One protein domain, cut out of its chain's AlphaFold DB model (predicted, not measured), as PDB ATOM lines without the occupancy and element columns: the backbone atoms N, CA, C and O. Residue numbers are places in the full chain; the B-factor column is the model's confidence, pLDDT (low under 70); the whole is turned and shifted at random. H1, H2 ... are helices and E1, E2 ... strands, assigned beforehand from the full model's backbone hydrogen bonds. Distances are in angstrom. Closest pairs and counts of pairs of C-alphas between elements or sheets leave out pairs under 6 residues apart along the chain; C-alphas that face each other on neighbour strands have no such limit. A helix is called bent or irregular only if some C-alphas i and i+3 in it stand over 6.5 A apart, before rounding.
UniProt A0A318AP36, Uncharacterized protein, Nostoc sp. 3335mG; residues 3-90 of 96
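AT A GLANCE: This is residues 3 to 90 of the 96 residues of an uncharacterized protein of Nostoc sp. 3335mG (UniProt A0A318AP36). A small antiparallel sheet, E1-E3-E2, has two helices packed on it: H1 runs along E2, while H3 slants over E3 and its last turn, residues 85 to 89, meets H1. H2 lies off the sheet, round a tight turn from H1, and a long loop, residues 39 to 53, leads back to E2. The printed part has 88 residues, in the order E1 H1 H2 E2 E3 H3, and is of mixed class. It is compact, with a radius of gyration of the C-alphas of 12.8 A and spans of 36 by 24 by 22 A.

HOW THE PARTS SIT: Edge strand E1, residues 3 to 5, is antiparallel to inner strand E3, residues 64 to 68, with N 5 and O 64 2.9 A apart. E3 forms a hairpin with edge strand E2, residues 54 to 58; N 65 and O 57 are 2.8 A apart. H1, residues 12 to 26, is over E2, along the strands, at a height over the sheet of 8.7 A. H2, residues 30 to 38, is not on the sheet. E1, H1 H2 and E2 make a split strand-helix-strand unit, two strands running the same way with E3 between them, and its crossover is right-handed. H3, residues 74 to 89, is over E3, slantwise to the strands, at 37 degrees on the local plane. H3 touches H1 with residues 85 to 89 alone, closest at the C-alphas of Ile 15 and Val 89, 6.6 A; their lines are only just about perpendicular, at 72 degrees. H3 only just touches H2, with 3 pairs of C-alphas within 8 A, the closest those of Leu 36 and Leu 83, 7.7 A. Every O i to N i+4 pair is within hydrogen-bond range in H1 and H2, and 10 of 12 in H3.

IN THESE COORDINATES: E1 begins at C-alpha 3 (-29.629, -58.591, -8.763). H1 is 20.9 A long, E2 13.7 A and E3 13.1 A. H3, 19.5 A, ends at C-alpha 89 (-44.299, -54.686, -7.121); it is only just irregular, with C-alphas 83 and 86 6.8 A apart, and has a kink of 40 degrees near residue 83.

THE WHOLE: The two C-alphas farthest apart, those of Met 30 and Asp 61, are 37.5 A apart. The printed part has no cut, and the link H2 to E2 is long, 15 residues. Residues 70 and 90 have pLDDT under 70.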
ATOM      1  N   PHE A   3     -28.945 -58.375  -7.482       75.44
ATOM      2  CA  PHE A   3     -29.629 -58.591  -8.763       75.44
ATOM      3  C   PHE A   3     -30.362 -57.337  -9.235       75.44
ATOM      4  O   PHE A   3     -31.039 -56.675  -8.448       75.44
ATOM      5  N   SER A   4     -30.228 -57.034 -10.528       77.50
ATOM      6  CA  SER A   4     -30.827 -55.853 -11.145       77.50
ATOM      7  C   SER A   4     -32.185 -56.164 -11.773       77.50
ATOM      8  O   SER A   4     -32.366 -57.214 -12.394       77.50
ATOM      9  N   PHE A   5     -33.148 -55.254 -11.644       77.94
ATOM     10  CA  PHE A   5     -34.426 -55.330 -12.347       77.94
ATOM     11  C   PHE A   5     -34.907 -53.946 -12.787       77.94
ATOM     12  O   PHE A   5     -34.609 -52.940 -12.153       77.94
ATOM     13  N   ASP A   6     -35.682 -53.909 -13.871       79.25
ATOM     14  CA  ASP A   6     -36.379 -52.701 -14.318       79.25
ATOM     15  C   ASP A   6     -37.552 -52.382 -13.367       79.25
ATOM     16  O   ASP A   6     -38.485 -53.205 -13.285       79.25
ATOM     17  N   PRO A   7     -37.519 -51.238 -12.647       73.12
ATOM     18  CA  PRO A   7     -38.616 -50.783 -11.791       73.12
ATOM     19  C   PRO A   7     -39.795 -50.202 -12.590       73.12
ATOM     20  O   PRO A   7     -40.857 -49.938 -12.018       73.12
ATOM     21  N   GLY A   8     -39.636 -49.988 -13.900       78.06
ATOM     22  CA  GLY A   8     -40.571 -49.211 -14.702       78.06
ATOM     23  C   GLY A   8     -40.540 -47.738 -14.289       78.06
ATOM     24  O   GLY A   8     -39.483 -47.124 -14.237       78.06
ATOM     25  N   THR A   9     -41.705 -47.160 -13.988       76.25
ATOM     26  CA  THR A   9     -41.837 -45.739 -13.608       76.25
ATOM     27  C   THR A   9     -41.936 -45.511 -12.097       76.25
ATOM     28  O   THR A   9     -42.254 -44.402 -11.672       76.25
ATOM     29  N   LEU A  10     -41.774 -46.555 -11.279       78.00
ATOM     30  CA  LEU A  10     -41.914 -46.442  -9.828       78.00
ATOM     31  C   LEU A  10     -40.659 -45.828  -9.204       78.00
ATOM     32  O   LEU A  10     -39.542 -46.238  -9.514       78.00
ATOM     33  N   ALA A  11     -40.865 -44.880  -8.290       85.19
ATOM     34  CA  ALA A  11     -39.790 -44.339  -7.473       85.19
ATOM     35  C   ALA A  11     -39.237 -45.412  -6.519       85.19
ATOM     36  O   ALA A  11     -39.952 -46.334  -6.117       85.19
ATOM     37  N   LEU A  12     -37.966 -45.265  -6.135       85.50
ATOM     38  CA  LEU A  12     -37.296 -46.172  -5.202       85.50
ATOM     39  C   LEU A  12     -38.080 -46.300  -3.887       85.50
ATOM     40  O   LEU A  12     -38.455 -47.413  -3.528       85.50
ATOM     41  N   ASP A  13     -38.427 -45.179  -3.247       86.88
ATOM     42  CA  ASP A  13     -39.232 -45.149  -2.016       86.88
ATOM     43  C   ASP A  13     -40.566 -45.903  -2.136       86.88
ATOM     44  O   ASP A  13     -40.989 -46.589  -1.204       86.88
ATOM     45  N   ASP A  14     -41.236 -45.825  -3.291       88.12
ATOM     46  CA  ASP A  14     -42.488 -46.551  -3.519       88.12
ATOM     47  C   ASP A  14     -42.270 -48.064  -3.586       88.12
ATOM     48  O   ASP A  14     -43.102 -48.831  -3.097       88.12
ATOM     49  N   ILE A  15     -41.156 -48.498  -4.177       88.00
ATOM     50  CA  ILE A  15     -40.776 -49.910  -4.248       88.00
ATOM     51  C   ILE A  15     -40.403 -50.432  -2.867       88.00
ATOM     52  O   ILE A  15     -40.863 -51.513  -2.493       88.00
ATOM     53  N   GLU A  16     -39.624 -49.673  -2.100       89.75
ATOM     54  CA  GLU A  16     -39.240 -50.057  -0.741       89.75
ATOM     55  C   GLU A  16     -40.467 -50.169   0.162       89.75
ATOM     56  O   GLU A  16     -40.659 -51.200   0.810       89.75
ATOM     57  N   ARG A  17     -41.348 -49.161   0.130       90.00
ATOM     58  CA  ARG A  17     -42.600 -49.155   0.892       90.00
ATOM     59  C   ARG A  17     -43.497 -50.334   0.523       90.00
ATOM     60  O   ARG A  17     -43.852 -51.114   1.397       90.00
ATOM     61  N   ARG A  18     -43.798 -50.528  -0.767       90.31
ATOM     62  CA  ARG A  18     -44.636 -51.658  -1.217       90.31
ATOM     63  C   ARG A  18     -44.034 -53.003  -0.843       90.31
ATOM     64  O   ARG A  18     -44.762 -53.914  -0.470       90.31
ATOM     65  N   THR A  19     -42.716 -53.144  -0.949       91.38
ATOM     66  CA  THR A  19     -42.031 -54.380  -0.563       91.38
ATOM     67  C   THR A  19     -42.149 -54.622   0.941       91.38
ATOM     68  O   THR A  19     -42.399 -55.750   1.356       91.38
ATOM     69  N   ALA A  20     -41.998 -53.587   1.769       90.88
ATOM     70  CA  ALA A  20     -42.189 -53.702   3.210       90.88
ATOM     71  C   ALA A  20     -43.634 -54.092   3.570       90.88
ATOM     72  O   ALA A  20     -43.818 -54.991   4.390       90.88
ATOM     73  N   ASP A  21     -44.626 -53.490   2.909       92.00
ATOM     74  CA  ASP A  21     -46.048 -53.792   3.115       92.00
ATOM     75  C   ASP A  21     -46.376 -55.241   2.719       92.00
ATOM     76  O   ASP A  21     -46.899 -56.003   3.529       92.00
ATOM     77  N   ILE A  22     -45.966 -55.675   1.518       91.88
ATOM     78  CA  ILE A  22     -46.167 -57.057   1.044       91.88
ATOM     79  C   ILE A  22     -45.506 -58.062   1.996       91.88
ATOM     80  O   ILE A  22     -46.080 -59.108   2.286       91.88
ATOM     81  N   TRP A  23     -44.301 -57.766   2.492       92.94
ATOM     82  CA  TRP A  23     -43.613 -58.629   3.454       92.94
ATOM     83  C   TRP A  23     -44.382 -58.749   4.775       92.94
ATOM     84  O   TRP A  23     -44.536 -59.857   5.292       92.94
ATOM     85  N   ALA A  24     -44.878 -57.630   5.307       91.44
ATOM     86  CA  ALA A  24     -45.655 -57.610   6.541       91.44
ATOM     87  C   ALA A  24     -46.979 -58.380   6.401       91.44
ATOM     88  O   ALA A  24     -47.346 -59.148   7.297       91.44
ATOM     89  N   ASP A  25     -47.655 -58.229   5.261       92.50
ATOM     90  CA  ASP A  25     -48.923 -58.898   4.965       92.50
ATOM     91  C   ASP A  25     -48.744 -60.394   4.695       92.50
ATOM     92  O   ASP A  25     -49.585 -61.202   5.102       92.50
ATOM     93  N   LEU A  26     -47.624 -60.800   4.081       92.06
ATOM     94  CA  LEU A  26     -47.345 -62.197   3.734       92.06
ATOM     95  C   LEU A  26     -47.420 -63.124   4.950       92.06
ATOM     96  O   LEU A  26     -47.824 -64.276   4.817       92.06
ATOM     97  N   ARG A  27     -47.079 -62.631   6.146       90.56
ATOM     98  CA  ARG A  27     -47.214 -63.382   7.403       90.56
ATOM     99  C   ARG A  27     -48.655 -63.825   7.683       90.56
ATOM    100  O   ARG A  27     -48.850 -64.874   8.298       90.56
ATOM    101  N   TRP A  28     -49.639 -63.036   7.270       91.81
ATOM    102  CA  TRP A  28     -51.060 -63.257   7.547       91.81
ATOM    103  C   TRP A  28     -51.813 -63.840   6.349       91.81
ATOM    104  O   TRP A  28     -52.851 -64.475   6.531       91.81
ATOM    105  N   ASP A  29     -51.274 -63.690   5.140       93.56
ATOM    106  CA  ASP A  29     -51.847 -64.246   3.917       93.56
ATOM    107  C   ASP A  29     -51.557 -65.756   3.784       93.56
ATOM    108  O   ASP A  29     -50.607 -66.203   3.134       93.56
ATOM    109  N   MET A  30     -52.405 -66.566   4.422       92.88
ATOM    110  CA  MET A  30     -52.326 -68.033   4.375       92.88
ATOM    111  C   MET A  30     -52.484 -68.593   2.957       92.88
ATOM    112  O   MET A  30     -51.880 -69.614   2.626       92.88
ATOM    113  N   ASP A  31     -53.255 -67.919   2.105       93.56
ATOM    114  CA  ASP A  31     -53.456 -68.298   0.710       93.56
ATOM    115  C   ASP A  31     -52.178 -68.118  -0.114       93.56
ATOM    116  O   ASP A  31     -51.812 -69.003  -0.898       93.56
ATOM    117  N   ALA A  32     -51.488 -66.987   0.052       91.44
ATOM    118  CA  ALA A  32     -50.197 -66.740  -0.576       91.44
ATOM    119  C   ALA A  32     -49.147 -67.727  -0.062       91.44
ATOM    120  O   ALA A  32     -48.446 -68.343  -0.869       91.44
ATOM    121  N   GLN A  33     -49.086 -67.957   1.254       93.06
ATOM    122  CA  GLN A  33     -48.152 -68.926   1.828       93.06
ATOM    123  C   GLN A  33     -48.381 -70.342   1.290       93.06
ATOM    124  O   GLN A  33     -47.429 -71.007   0.883       93.06
ATOM    125  N   ALA A  34     -49.632 -70.802   1.222       93.75
ATOM    126  CA  ALA A  34     -49.954 -72.130   0.705       93.75
ATOM    127  C   ALA A  34     -49.577 -72.297  -0.777       93.75
ATOM    128  O   ALA A  34     -49.132 -73.373  -1.182       93.75
ATOM    129  N   ARG A  35     -49.734 -71.247  -1.596       93.38
ATOM    130  CA  ARG A  35     -49.301 -71.255  -3.006       93.38
ATOM    131  C   ARG A  35     -47.783 -71.328  -3.119       93.38
ATOM    132  O   ARG A  35     -47.282 -72.198  -3.816       93.38
ATOM    133  N   LEU A  36     -47.063 -70.495  -2.373       93.19
ATOM    134  CA  LEU A  36     -45.600 -70.463  -2.406       93.19
ATOM    135  C   LEU A  36     -44.983 -71.783  -1.929       93.19
ATOM    136  O   LEU A  36     -44.063 -72.289  -2.564       93.19
ATOM    137  N   LYS A  37     -45.531 -72.395  -0.870       93.25
ATOM    138  CA  LYS A  37     -45.101 -73.730  -0.423       93.25
ATOM    139  C   LYS A  37     -45.337 -74.799  -1.493       93.25
ATOM    140  O   LYS A  37     -44.495 -75.671  -1.680       93.25
ATOM    141  N   ARG A  38     -46.458 -74.725  -2.223       93.62
ATOM    142  CA  ARG A  38     -46.757 -75.637  -3.343       93.62
ATOM    143  C   ARG A  38     -45.779 -75.469  -4.503       93.62
ATOM    144  O   ARG A  38     -45.421 -76.461  -5.126       93.62
ATOM    145  N   ASP A  39     -45.327 -74.244  -4.742       90.75
ATOM    146  CA  ASP A  39     -44.309 -73.922  -5.745       90.75
ATOM    147  C   ASP A  39     -42.881 -74.306  -5.285       90.75
ATOM    148  O   ASP A  39     -41.912 -74.040  -5.992       90.75
ATOM    149  N   GLY A  40     -42.740 -74.965  -4.125       90.81
ATOM    150  CA  GLY A  40     -41.475 -75.499  -3.608       90.81
ATOM    151  C   GLY A  40     -40.721 -74.559  -2.669       90.81
ATOM    152  O   GLY A  40     -39.591 -74.854  -2.286       90.81
ATOM    153  N   LEU A  41     -41.322 -73.435  -2.276       92.38
ATOM    154  CA  LEU A  41     -40.656 -72.435  -1.454       92.38
ATOM    155  C   LEU A  41     -40.668 -72.825   0.034       92.38
ATOM    156  O   LEU A  41     -41.728 -72.978   0.648       92.38
ATOM    157  N   ALA A  42     -39.485 -72.915   0.644       90.50
ATOM    158  CA  ALA A  42     -39.310 -73.256   2.057       90.50
ATOM    159  C   ALA A  42     -39.580 -72.055   2.990       90.50
ATOM    160  O   ALA A  42     -38.691 -71.579   3.694       90.50
ATOM    161  N   LEU A  43     -40.819 -71.548   2.990       88.75
ATOM    162  CA  LEU A  43     -41.229 -70.380   3.784       88.75
ATOM    163  C   LEU A  43     -41.016 -70.549   5.293       88.75
ATOM    164  O   LEU A  43     -40.764 -69.564   5.976       88.75
ATOM    165  N   ASP A  44     -41.090 -71.778   5.804       88.75
ATOM    166  CA  ASP A  44     -40.902 -72.077   7.231       88.75
ATOM    167  C   ASP A  44     -39.467 -71.797   7.721       88.75
ATOM    168  O   ASP A  44     -39.241 -71.684   8.922       88.75
ATOM    169  N   LEU A  45     -38.503 -71.649   6.801       87.62
ATOM    170  CA  LEU A  45     -37.129 -71.235   7.109       87.62
ATOM    171  C   LEU A  45     -36.987 -69.709   7.251       87.62
ATOM    172  O   LEU A  45     -35.952 -69.213   7.689       87.62
ATOM    173  N   LEU A  46     -38.002 -68.938   6.854       87.81
ATOM    174  CA  LEU A  46     -37.941 -67.481   6.840       87.81
ATOM    175  C   LEU A  46     -38.590 -66.885   8.091       87.81
ATOM    176  O   LEU A  46     -39.709 -67.230   8.467       87.81
ATOM    177  N   ASN A  47     -37.936 -65.887   8.687       87.69
ATOM    178  CA  ASN A  47     -38.537 -65.090   9.754       87.69
ATOM    179  C   ASN A  47     -39.472 -64.011   9.178       87.69
ATOM    180  O   ASN A  47     -39.138 -62.826   9.183       87.69
ATOM    181  N   LEU A  48     -40.660 -64.413   8.711       86.19
ATOM    182  CA  LEU A  48     -41.692 -63.492   8.199       86.19
ATOM    183  C   LEU A  48     -42.208 -62.504   9.265       86.19
ATOM    184  O   LEU A  48     -42.845 -61.510   8.937       86.19
ATOM    185  N   GLY A  49     -41.950 -62.763  10.553       85.31
ATOM    186  CA  GLY A  49     -42.257 -61.833  11.643       85.31
ATOM    187  C   GLY A  49     -41.193 -60.758  11.873       85.31
ATOM    188  O   GLY A  49     -41.414 -59.864  12.689       85.31
ATOM    189  N   GLY A  50     -40.043 -60.857  11.204       86.25
ATOM    190  CA  GLY A  50     -38.936 -59.915  11.304       86.25
ATOM    191  C   GLY A  50     -39.016 -58.771  10.293       86.25
ATOM    192  O   GLY A  50     -39.916 -58.698   9.457       86.25
ATOM    193  N   ALA A  51     -38.030 -57.876  10.362       88.06
ATOM    194  CA  ALA A  51     -37.892 -56.787   9.403       88.06
ATOM    195  C   ALA A  51     -37.691 -57.321   7.976       88.06
ATOM    196  O   ALA A  51     -37.007 -58.324   7.768       88.06
ATOM    197  N   CYS A  52     -38.244 -56.601   6.996       89.38
ATOM    198  CA  CYS A  52     -38.089 -56.926   5.584       89.38
ATOM    199  C   CYS A  52     -36.589 -56.996   5.209       89.38
ATOM    200  O   CYS A  52     -35.871 -56.005   5.415       89.38
ATOM    201  N   PRO A  53     -36.095 -58.134   4.680       89.75
ATOM    202  CA  PRO A  53     -34.671 -58.343   4.402       89.75
ATOM    203  C   PRO A  53     -34.211 -57.729   3.071       89.75
ATOM    204  O   PRO A  53     -33.011 -57.696   2.793       89.75
ATOM    205  N   TYR A  54     -35.151 -57.262   2.247       89.94
ATOM    206  CA  TYR A  54     -34.894 -56.663   0.943       89.94
ATOM    207  C   TYR A  54     -34.432 -55.207   1.093       89.94
ATOM    208  O   TYR A  54     -35.018 -54.426   1.849       89.94
ATOM    209  N   ARG A  55     -33.356 -54.841   0.393       89.19
ATOM    210  CA  ARG A  55     -32.818 -53.475   0.334       89.19
ATOM    211  C   ARG A  55     -32.549 -53.082  -1.100       89.19
ATOM    212  O   ARG A  55     -31.934 -53.855  -1.828       89.19
ATOM    213  N   PHE A  56     -32.957 -51.887  -1.490       89.38
ATOM    214  CA  PHE A  56     -32.863 -51.451  -2.873       89.38
ATOM    215  C   PHE A  56     -31.865 -50.310  -3.006       89.38
ATOM    216  O   PHE A  56     -31.707 -49.485  -2.112       89.38
ATOM    217  N   ALA A  57     -31.176 -50.275  -4.136       88.50
ATOM    218  CA  ALA A  57     -30.288 -49.189  -4.504       88.50
ATOM    219  C   ALA A  57     -30.471 -48.863  -5.992       88.50
ATOM    220  O   ALA A  57     -30.794 -49.763  -6.775       88.50
ATOM    221  N   PRO A  58     -30.271 -47.603  -6.407       86.44
ATOM    222  CA  PRO A  58     -30.209 -47.272  -7.824       86.44
ATOM    223  C   PRO A  58     -29.012 -47.984  -8.471       86.44
ATOM    224  O   PRO A  58     -27.905 -47.976  -7.932       86.44
ATOM    225  N   GLY A  59     -29.256 -48.625  -9.609       83.88
ATOM    226  CA  GLY A  59     -28.251 -49.234 -10.474       83.88
ATOM    227  C   GLY A  59     -27.961 -48.390 -11.713       83.88
ATOM    228  O   GLY A  59     -28.378 -47.238 -11.822       83.88
ATOM    229  N   GLU A  60     -27.249 -48.988 -12.666       83.06
ATOM    230  CA  GLU A  60     -26.973 -48.381 -13.972       83.06
ATOM    231  C   GLU A  60     -28.220 -48.393 -14.875       83.06
ATOM    232  O   GLU A  60     -29.122 -49.215 -14.701       83.06
ATOM    233  N   ASP A  61     -28.291 -47.448 -15.819       81.50
ATOM    234  CA  ASP A  61     -29.359 -47.349 -16.830       81.50
ATOM    235  C   ASP A  61     -30.799 -47.348 -16.265       81.50
ATOM    236  O   ASP A  61     -31.736 -47.848 -16.888       81.50
ATOM    237  N   GLY A  62     -30.994 -46.792 -15.062       76.62
ATOM    238  CA  GLY A  62     -32.308 -46.728 -14.409       76.62
ATOM    239  C   GLY A  62     -32.795 -48.063 -13.835       76.62
ATOM    240  O   GLY A  62     -33.942 -48.160 -13.397       76.62
ATOM    241  N   GLN A  63     -31.945 -49.090 -13.803       82.88
ATOM    242  CA  GLN A  63     -32.247 -50.334 -13.105       82.88
ATOM    243  C   GLN A  63     -32.213 -50.132 -11.591       82.88
ATOM    244  O   GLN A  63     -31.514 -49.263 -11.073       82.88
ATOM    245  N   LEU A  64     -32.941 -50.976 -10.862       83.62
ATOM    246  CA  LEU A  64     -32.779 -51.102  -9.420       83.62
ATOM    247  C   LEU A  64     -32.019 -52.358  -9.073       83.62
ATOM    248  O   LEU A  64     -32.287 -53.439  -9.589       83.62
ATOM    249  N   VAL A  65     -31.109 -52.190  -8.131       87.88
ATOM    250  CA  VAL A  65     -30.292 -53.236  -7.560       87.88
ATOM    251  C   VAL A  65     -30.925 -53.676  -6.250       87.88
ATOM    252  O   VAL A  65     -30.984 -52.906  -5.292       87.88
ATOM    253  N   LEU A  66     -31.384 -54.924  -6.193       87.81
ATOM    254  CA  LEU A  66     -31.835 -55.534  -4.949       87.81
ATOM    255  C   LEU A  66     -30.666 -56.237  -4.254       87.81
ATOM    256  O   LEU A  66     -29.980 -57.079  -4.835       87.81
ATOM    257  N   THR A  67     -30.468 -55.883  -2.991       88.06
ATOM    258  CA  THR A  67     -29.471 -56.442  -2.085       88.06
ATOM    259  C   THR A  67     -30.172 -57.167  -0.945       88.06
ATOM    260  O   THR A  67     -31.145 -56.680  -0.368       88.06
ATOM    261  N   LEU A  68     -29.646 -58.339  -0.606       85.06
ATOM    262  CA  LEU A  68     -30.068 -59.139   0.540       85.06
ATOM    263  C   LEU A  68     -28.930 -59.236   1.550       85.06
ATOM    264  O   LEU A  68     -27.770 -59.410   1.159       85.06
ATOM    265  N   ALA A  69     -29.271 -59.203   2.838       75.50
ATOM    266  CA  ALA A  69     -28.333 -59.593   3.880       75.50
ATOM    267  C   ALA A  69     -27.853 -61.036   3.629       75.50
ATOM    268  O   ALA A  69     -28.641 -61.908   3.249       75.50
ATOM    269  N   GLN A  70     -26.555 -61.281   3.816       67.25
ATOM    270  CA  GLN A  70     -25.972 -62.616   3.677       67.25
ATOM    271  C   GLN A  70     -26.569 -63.515   4.763       67.25
ATOM    272  O   GLN A  70     -26.274 -63.351   5.943       67.25
ATOM    273  N   THR A  71     -27.438 -64.432   4.352       76.62
ATOM    274  CA  THR A  71     -28.107 -65.396   5.225       76.62
ATOM    275  C   THR A  71     -28.055 -66.773   4.575       76.62
ATOM    276  O   THR A  71     -28.009 -66.889   3.345       76.62
ATOM    277  N   GLU A  72     -28.096 -67.818   5.396       82.00
ATOM    278  CA  GLU A  72     -28.182 -69.217   4.953       82.00
ATOM    279  C   GLU A  72     -29.444 -69.523   4.122       82.00
ATOM    280  O   GLU A  72     -29.486 -70.515   3.407       82.00
ATOM    281  N   HIS A  73     -30.449 -68.641   4.148       86.62
ATOM    282  CA  HIS A  73     -31.703 -68.770   3.394       86.62
ATOM    283  C   HIS A  73     -31.816 -67.758   2.244       86.62
ATOM    284  O   HIS A  73     -32.914 -67.454   1.771       86.62
ATOM    285  N   SER A  74     -30.685 -67.202   1.799       85.88
ATOM    286  CA  SER A  74     -30.657 -66.201   0.729       85.88
ATOM    287  C   SER A  74     -31.263 -66.709  -0.584       85.88
ATOM    288  O   SER A  74     -31.959 -65.940  -1.241       85.88
ATOM    289  N   GLU A  75     -31.096 -67.991  -0.924       87.62
ATOM    290  CA  GLU A  75     -31.734 -68.616  -2.095       87.62
ATOM    291  C   GLU A  75     -33.265 -68.590  -1.999       87.62
ATOM    292  O   GLU A  75     -33.930 -68.069  -2.894       87.62
ATOM    293  N   THR A  76     -33.831 -69.009  -0.864       90.81
ATOM    294  CA  THR A  76     -35.280 -68.944  -0.615       90.81
ATOM    295  C   THR A  76     -35.814 -67.512  -0.713       90.81
ATOM    296  O   THR A  76     -36.893 -67.285  -1.256       90.81
ATOM    297  N   LEU A  77     -35.063 -66.517  -0.226       90.94
ATOM    298  CA  LEU A  77     -35.437 -65.102  -0.346       90.94
ATOM    299  C   LEU A  77     -35.404 -64.603  -1.798       90.94
ATOM    300  O   LEU A  77     -36.224 -63.762  -2.174       90.94
ATOM    301  N   ILE A  78     -34.484 -65.109  -2.621       89.25
ATOM    302  CA  ILE A  78     -34.413 -64.788  -4.052       89.25
ATOM    303  C   ILE A  78     -35.598 -65.400  -4.795       89.25
ATOM    304  O   ILE A  78     -36.238 -64.720  -5.601       89.25
ATOM    305  N   ASP A  79     -35.926 -66.657  -4.515       90.75
ATOM    306  CA  ASP A  79     -37.060 -67.320  -5.153       90.75
ATOM    307  C   ASP A  79     -38.388 -66.695  -4.722       90.75
ATOM    308  O   ASP A  79     -39.243 -66.425  -5.569       90.75
ATOM    309  N   LEU A  80     -38.526 -66.326  -3.445       91.88
ATOM    310  CA  LEU A  80     -39.669 -65.555  -2.955       91.88
ATOM    311  C   LEU A  80     -39.816 -64.234  -3.715       91.88
ATOM    312  O   LEU A  80     -40.918 -63.865  -4.134       91.88
ATOM    313  N   TRP A  81     -38.701 -63.532  -3.927       90.19
ATOM    314  CA  TRP A  81     -38.707 -62.290  -4.685       90.19
ATOM    315  C   TRP A  81     -39.227 -62.504  -6.111       90.19
ATOM    316  O   TRP A  81     -40.114 -61.785  -6.570       90.19
ATOM    317  N   ARG A  82     -38.711 -63.520  -6.809       88.69
ATOM    318  CA  ARG A  82     -39.068 -63.821  -8.203       88.69
ATOM    319  C   ARG A  82     -40.519 -64.274  -8.358       88.69
ATOM    320  O   ARG A  82     -41.196 -63.823  -9.283       88.69
ATOM    321  N   LEU A  83     -40.989 -65.153  -7.476       89.62
ATOM    322  CA  LEU A  83     -42.307 -65.784  -7.584       89.62
ATOM    323  C   LEU A  83     -43.440 -64.883  -7.082       89.62
ATOM    324  O   LEU A  83     -44.532 -64.903  -7.656       89.62
ATOM    325  N   HIS A  84     -43.182 -64.081  -6.046       88.94
ATOM    326  CA  HIS A  84     -44.202 -63.273  -5.380       88.94
ATOM    327  C   HIS A  84     -43.999 -61.772  -5.602       88.94
ATOM    328  O   HIS A  84     -44.828 -61.112  -6.229       88.94
ATOM    329  N   PHE A  85     -42.877 -61.223  -5.137       87.75
ATOM    330  CA  PHE A  85     -42.694 -59.772  -5.074       87.75
ATOM    331  C   PHE A  85     -42.586 -59.122  -6.448       87.75
ATOM    332  O   PHE A  85     -43.226 -58.104  -6.684       87.75
ATOM    333  N   LEU A  86     -41.859 -59.716  -7.396       83.62
ATOM    334  CA  LEU A  86     -41.691 -59.134  -8.729       83.62
ATOM    335  C   LEU A  86     -43.036 -58.943  -9.450       83.62
ATOM    336  O   LEU A  86     -43.200 -58.000 -10.225       83.62
ATOM    337  N   ARG A  87     -44.011 -59.821  -9.178       81.31
ATOM    338  CA  ARG A  87     -45.363 -59.758  -9.751       81.31
ATOM    339  C   ARG A  87     -46.242 -58.719  -9.058       81.31
ATOM    340  O   ARG A  87     -47.087 -58.127  -9.720       81.31
ATOM    341  N   SER A  88     -46.039 -58.516  -7.760       80.31
ATOM    342  CA  SER A  88     -46.827 -57.601  -6.928       80.31
ATOM    343  C   SER A  88     -46.290 -56.164  -6.937       80.31
ATOM    344  O   SER A  88     -47.056 -55.213  -6.818       80.31
ATOM    345  N   VAL A  89     -44.976 -55.992  -7.102       74.31
ATOM    346  CA  VAL A  89     -44.299 -54.686  -7.121       74.31
ATOM    347  C   VAL A  89     -44.391 -54.038  -8.499       74.31
ATOM    348  O   VAL A  89     -44.595 -52.825  -8.588       74.31
ATOM    349  N   ARG A  90     -44.281 -54.818  -9.584       66.62
ATOM    350  CA  ARG A  90     -44.431 -54.269 -10.936       66.62
ATOM    351  C   ARG A  90     -45.867 -53.790 -11.145       66.62
ATOM    352  O   ARG A  90     -46.802 -54.550 -10.890       66.62
TER     353      ARG A  90